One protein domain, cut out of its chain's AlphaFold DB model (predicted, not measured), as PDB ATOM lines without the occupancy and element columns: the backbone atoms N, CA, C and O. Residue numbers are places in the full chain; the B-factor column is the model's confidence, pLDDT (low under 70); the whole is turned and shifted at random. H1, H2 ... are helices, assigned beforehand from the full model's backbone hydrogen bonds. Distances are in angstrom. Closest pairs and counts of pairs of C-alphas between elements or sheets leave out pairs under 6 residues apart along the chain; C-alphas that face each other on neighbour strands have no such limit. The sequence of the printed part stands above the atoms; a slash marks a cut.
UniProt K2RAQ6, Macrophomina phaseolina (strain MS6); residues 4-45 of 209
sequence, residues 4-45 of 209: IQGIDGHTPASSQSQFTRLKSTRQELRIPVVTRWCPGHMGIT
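What this domain is: This is residues 4 to 45 of the 209 residues of a protein of Macrophomina phaseolina (strain MS6) (UniProt K2RAQ6). What shape do these atoms make? A long helix, H2, and an extended tail, residues 29 to 45, make a loose V, with the short helix H1 in its opening, packed on one side of H2. The tail folds back after H2 and runs past H1, and its residues 38 to 45 stick out. What is it built of, and how large is it? The printed part has 42 residues with two named helices, H1 then H2, and no named strand; its class is all helix, though under half of the residues, 18 of 42, are in named elements. It is loose, with a radius of gyration of the C-alphas of 12.6 A, and flat, spanning 32 by 28 by 14 A.

Where its parts are: Where does the first helix lie? H1 is residues 4 to 8, from C-alpha 4 at (30.922, -53.074, 5.456), and measures 6.1 A. Where is the longer helix? H2 is residues 16 to 28, from C-alpha 16 at (42.175, -46.736, 9.086) to C-alpha 28 at (31.461, -34.489, 0.333), 18.5 A.

How they stand to each other: How do the helices meet? H1 and H2 touch, H2 with residues 19 to 23 alone; their closest C-alphas, those of Ile 7 and Phe 19, are 6.3 A apart. What do the backbones show? In H1 and H2 every O i to N i+4 pair is within hydrogen-bond range.

The domain as a whole: How far does it reach? The two C-alphas farthest apart, those of Ala 13 and Gly 43, are 33.2 A apart. Which stretches stand free? Residues 27 to 33, of which 27 and 28 belong to H2, and residues 38 to 45 stand free. Is the printed part whole and confident? It has no cut, the link from H1 to H2 is short, and no printed residue is under 70 in pLDDT.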
ATOM      1  N   ILE A   4      32.193 -53.790   5.274       81.06
ATOM      2  CA  ILE A   4      30.922 -53.074   5.456       81.06
ATOM      3  C   ILE A   4      30.787 -52.530   6.882       81.06
ATOM      4  O   ILE A   4      30.440 -51.367   7.062       81.06
ATOM      5  N   GLN A   5      31.166 -53.319   7.894       78.94
ATOM      6  CA  GLN A   5      31.203 -52.843   9.282       78.94
ATOM      7  C   GLN A   5      32.178 -51.672   9.472       78.94
ATOM      8  O   GLN A   5      31.916 -50.797  10.290       78.94
ATOM      9  N   GLY A   6      33.283 -51.632   8.721       81.94
ATOM     10  CA  GLY A   6      34.228 -50.513   8.756       81.94
ATOM     11  C   GLY A   6      33.723 -49.253   8.043       81.94
ATOM     12  O   GLY A   6      34.032 -48.142   8.483       81.94
ATOM     13  N   ILE A   7      32.940 -49.416   6.969       82.56
ATOM     14  CA  ILE A   7      32.337 -48.315   6.199       82.56
ATOM     15  C   ILE A   7      31.224 -47.638   7.000       82.56
ATOM     16  O   ILE A   7      31.253 -46.419   7.161       82.56
ATOM     17  N   ASP A   8      30.276 -48.415   7.522       80.81
ATOM     18  CA  ASP A   8      29.075 -47.881   8.181       80.81
ATOM     19  C   ASP A   8      29.201 -47.807   9.712       80.81
ATOM     20  O   ASP A   8      28.378 -47.180  10.376       80.81
ATOM     21  N   GLY A   9      30.233 -48.426  10.290       81.19
ATOM     22  CA  GLY A   9      30.438 -48.525  11.736       81.19
ATOM     23  C   GLY A   9      31.829 -48.081  12.192       81.19
ATOM     24  O   GLY A   9      32.408 -47.116  11.682       81.19
ATOM     25  N   HIS A  10      32.367 -48.766  13.206       82.69
ATOM     26  CA  HIS A  10      33.663 -48.431  13.796       82.69
ATOM     27  C   HIS A  10      34.804 -48.629  12.791       82.69
ATOM     28  O   HIS A  10      34.952 -49.698  12.203       82.69
ATOM     29  N   THR A  11      35.645 -47.607  12.619       81.69
ATOM     30  CA  THR A  11      36.810 -47.702  11.736       81.69
ATOM     31  C   THR A  11      37.861 -48.635  12.351       81.69
ATOM     32  O   THR A  11      38.382 -48.319  13.421       81.69
ATOM     33  N   PRO A  12      38.227 -49.755  11.702       78.81
ATOM     34  CA  PRO A  12      39.245 -50.654  12.231       78.81
ATOM     35  C   PRO A  12      40.626 -49.989  12.269       78.81
ATOM     36  O   PRO A  12      40.972 -49.179  11.411       78.81
ATOM     37  N   ALA A  13      41.455 -50.394  13.235       74.31
ATOM     38  CA  ALA A  13      42.835 -49.911  13.357       74.31
ATOM     39  C   ALA A  13      43.709 -50.270  12.134       74.31
ATOM     40  O   ALA A  13      44.659 -49.568  11.803       74.31
ATOM     41  N   SER A  14      43.391 -51.364  11.435       73.12
ATOM     42  CA  SER A  14      43.998 -51.713  10.146       73.12
ATOM     43  C   SER A  14      43.312 -50.966   9.000       73.12
ATOM     44  O   SER A  14      42.088 -50.992   8.913       73.12
ATOM     45  N   SER A  15      44.091 -50.381   8.085       76.44
ATOM     46  CA  SER A  15      43.578 -49.615   6.933       76.44
ATOM     47  C   SER A  15      42.726 -48.397   7.320       76.44
ATOM     48  O   SER A  15      41.917 -47.931   6.521       76.44
ATOM     49  N   GLN A  16      42.926 -47.865   8.533       81.50
ATOM     50  CA  GLN A  16      42.175 -46.736   9.086       81.50
ATOM     51  C   GLN A  16      42.137 -45.533   8.134       81.50
ATOM     52  O   GLN A  16      41.066 -44.985   7.903       81.50
ATOM     53  N   SER A  17      43.271 -45.170   7.525       81.44
ATOM     54  CA  SER A  17      43.355 -44.051   6.576       81.44
ATOM     55  C   SER A  17      42.432 -44.215   5.366       81.44
ATOM     56  O   SER A  17      41.824 -43.239   4.936       81.44
ATOM     57  N   GLN A  18      42.271 -45.439   4.855       85.81
ATOM     58  CA  GLN A  18      41.408 -45.721   3.705       85.81
ATOM     59  C   GLN A  18      39.930 -45.589   4.069       85.81
ATOM     60  O   GLN A  18      39.159 -44.974   3.338       85.81
ATOM     61  N   PHE A  19      39.537 -46.107   5.235       87.00
ATOM     62  CA  PHE A  19      38.172 -45.949   5.737       87.00
ATOM     63  C   PHE A  19      37.844 -44.492   6.069       87.00
ATOM     64  O   PHE A  19      36.743 -44.042   5.768       87.00
ATOM     65  N   THR A  20      38.784 -43.742   6.650       87.00
ATOM     66  CA  THR A  20      38.601 -42.308   6.897       87.00
ATOM     67  C   THR A  20      38.454 -41.548   5.582       87.00
ATOM     68  O   THR A  20      37.493 -40.801   5.447       87.00
ATOM     69  N   ARG A  21      39.321 -41.798   4.584       87.50
ATOM     70  CA  ARG A  21      39.225 -41.184   3.246       87.50
ATOM     71  C   ARG A  21      37.861 -41.457   2.612       87.50
ATOM     72  O   ARG A  21      37.192 -40.524   2.192       87.50
ATOM     73  N   LEU A  22      37.410 -42.712   2.626       88.12
ATOM     74  CA  LEU A  22      36.110 -43.106   2.079       88.12
ATOM     75  C   LEU A  22      34.937 -42.416   2.792       88.12
ATOM     76  O   LEU A  22      34.000 -41.968   2.133       88.12
ATOM     77  N   LYS A  23      34.985 -42.303   4.126       87.12
ATOM     78  CA  LYS A  23      33.957 -41.601   4.909       87.12
ATOM     79  C   LYS A  23      33.928 -40.105   4.595       87.12
ATOM     80  O   LYS A  23      32.838 -39.575   4.394       87.12
ATOM     81  N   SER A  24      35.089 -39.455   4.490       88.12
ATOM     82  CA  SER A  24      35.193 -38.049   4.078       88.12
ATOM     83  C   SER A  24      34.624 -37.836   2.674       88.12
ATOM     84  O   SER A  24      33.731 -37.014   2.498       88.12
ATOM     85  N   THR A  25      35.024 -38.654   1.694       89.12
ATOM     86  CA  THR A  25      34.490 -38.573   0.324       89.12
ATOM     87  C   THR A  25      32.974 -38.783   0.290       89.12
ATOM     88  O   THR A  25      32.264 -38.066  -0.406       89.12
ATOM     89  N   ARG A  26      32.436 -39.723   1.079       87.56
ATOM     90  CA  ARG A  26      30.983 -39.933   1.185       87.56
ATOM     91  C   ARG A  26      30.251 -38.710   1.745       87.56
ATOM     92  O   ARG A  26      29.127 -38.466   1.326       87.56
ATOM     93  N   GLN A  27      30.854 -37.970   2.678       85.81
ATOM     94  CA  GLN A  27      30.277 -36.737   3.233       85.81
ATOM     95  C   GLN A  27      30.310 -35.572   2.236       85.81
ATOM     96  O   GLN A  27      29.406 -34.741   2.239       85.81
ATOM     97  N   GLU A  28      31.332 -35.509   1.382       90.44
ATOM     98  CA  GLU A  28      31.461 -34.489   0.333       90.44
ATOM     99  C   GLU A  28      30.442 -34.683  -0.801       90.44
ATOM    100  O   GLU A  28      29.989 -33.716  -1.422       90.44
ATOM    101  N   LEU A  29      30.048 -35.932  -1.066       89.25
ATOM    102  CA  LEU A  29      29.036 -36.258  -2.061       89.25
ATOM    103  C   LEU A  29      27.656 -35.749  -1.621       89.25
ATOM    104  O   LEU A  29      27.081 -36.193  -0.633       89.25
ATOM    105  N   ARG A  30      27.056 -34.869  -2.428       86.25
ATOM    106  CA  ARG A  30      25.693 -34.341  -2.210       86.25
ATOM    107  C   ARG A  30      24.582 -35.302  -2.659       86.25
ATOM    108  O   ARG A  30      23.485 -34.863  -2.990       86.25
ATOM    109  N   ILE A  31      24.867 -36.603  -2.708       90.69
ATOM    110  CA  ILE A  31      23.930 -37.653  -3.125       90.69
ATOM    111  C   ILE A  31      23.806 -38.722  -2.032       90.69
ATOM    112  O   ILE A  31      24.784 -39.007  -1.340       90.69
ATOM    113  N   PRO A  32      22.626 -39.346  -1.863       86.69
ATOM    114  CA  PRO A  32      22.461 -40.423  -0.898       86.69
ATOM    115  C   PRO A  32      23.240 -41.665  -1.347       86.69
ATOM    116  O   PRO A  32      22.918 -42.295  -2.351       86.69
ATOM    117  N   VAL A  33      24.260 -42.041  -0.572       87.69
ATOM    118  CA  VAL A  33      25.057 -43.256  -0.792       87.69
ATOM    119  C   VAL A  33      24.621 -44.332   0.200       87.69
ATOM    120  O   VAL A  33      24.642 -44.099   1.412       87.69
ATOM    121  N   VAL A  34      24.268 -45.517  -0.302       87.38
ATOM    122  CA  VAL A  34      23.890 -46.693   0.503       87.38
ATOM    123  C   VAL A  34      24.850 -47.841   0.207       87.38
ATOM    124  O   VAL A  34      25.093 -48.167  -0.952       87.38
ATOM    125  N   THR A  35      25.365 -48.482   1.253       86.00
ATOM    126  CA  THR A  35      26.241 -49.652   1.140       86.00
ATOM    127  C   THR A  35      25.415 -50.931   1.260       86.00
ATOM    128  O   THR A  35      24.588 -51.069   2.159       86.00
ATOM    129  N   ARG A  36      25.613 -51.879   0.336       88.12
ATOM    130  CA  ARG A  36      24.958 -53.195   0.345       88.12
ATOM    131  C   ARG A  36      25.992 -54.289   0.108       88.12
ATOM    132  O   ARG A  36      26.944 -54.089  -0.639       88.12
ATOM    133  N   TRP A  37      25.793 -55.437   0.746       90.06
ATOM    134  CA  TRP A  37      26.598 -56.632   0.502       90.06
ATOM    135  C   TRP A  37      25.986 -57.474  -0.618       90.06
ATOM    136  O   TRP A  37      24.763 -57.598  -0.686       90.06
ATOM    137  N   CYS A  38      26.823 -58.106  -1.440       90.88
ATOM    138  CA  CYS A  38      26.411 -59.175  -2.343       90.88
ATOM    139  C   CYS A  38      27.467 -60.298  -2.357       90.88
ATOM    140  O   CYS A  38      28.640 -60.031  -2.067       90.88
ATOM    141  N   PRO A  39      27.073 -61.552  -2.641       91.56
ATOM    142  CA  PRO A  39      28.007 -62.668  -2.721       91.56
ATOM    143  C   PRO A  39      28.899 -62.570  -3.968       91.56
ATOM    144  O   PRO A  39      28.447 -62.207  -5.053       91.56
ATOM    145  N   GLY A  40      30.174 -62.933  -3.813       91.38
ATOM    146  CA  GLY A  40      31.119 -63.044  -4.927       91.38
ATOM    147  C   GLY A  40      30.898 -64.312  -5.757       91.38
ATOM    148  O   GLY A  40      30.458 -65.322  -5.216       91.38
ATOM    149  N   HIS A  41      31.248 -64.260  -7.048       88.81
ATOM    150  CA  HIS A  41      31.235 -65.404  -7.981       88.81
ATOM    151  C   HIS A  41      29.870 -66.091  -8.171       88.81
ATOM    152  O   HIS A  41      29.797 -67.311  -8.298       88.81
ATOM    153  N   MET A  42      28.788 -65.308  -8.180       93.31
ATOM    154  CA  MET A  42      27.411 -65.806  -8.316       93.31
ATOM    155  C   MET A  42      26.702 -65.329  -9.596       93.31
ATOM    156  O   MET A  42      25.474 -65.342  -9.642       93.31
ATOM    157  N   GLY A  43      27.421 -64.865 -10.621       91.31
ATOM    158  CA  GLY A  43      26.812 -64.393 -11.872       91.31
ATOM    159  C   GLY A  43      26.176 -63.001 -11.785       91.31
ATOM    160  O   GLY A  43      25.402 -62.625 -12.662       91.31
ATOM    161  N   ILE A  44      26.436 -62.230 -10.721       94.88
ATOM    162  CA  ILE A  44      25.915 -60.860 -10.591       94.88
ATOM    163  C   ILE A  44      26.758 -59.950 -11.483       94.88
ATOM    164  O   ILE A  44      27.844 -59.537 -11.076       94.88
ATOM    165  N   THR A  45      26.233 -59.613 -12.663       94.31
ATOM    166  CA  THR A  45      26.946 -58.908 -13.743       94.31
ATOM    167  C   THR A  45      27.814 -57.752 -13.243       94.31
ATOM    168  O   THR A  45      29.028 -57.793 -13.399       94.31
TER     169      THR A  45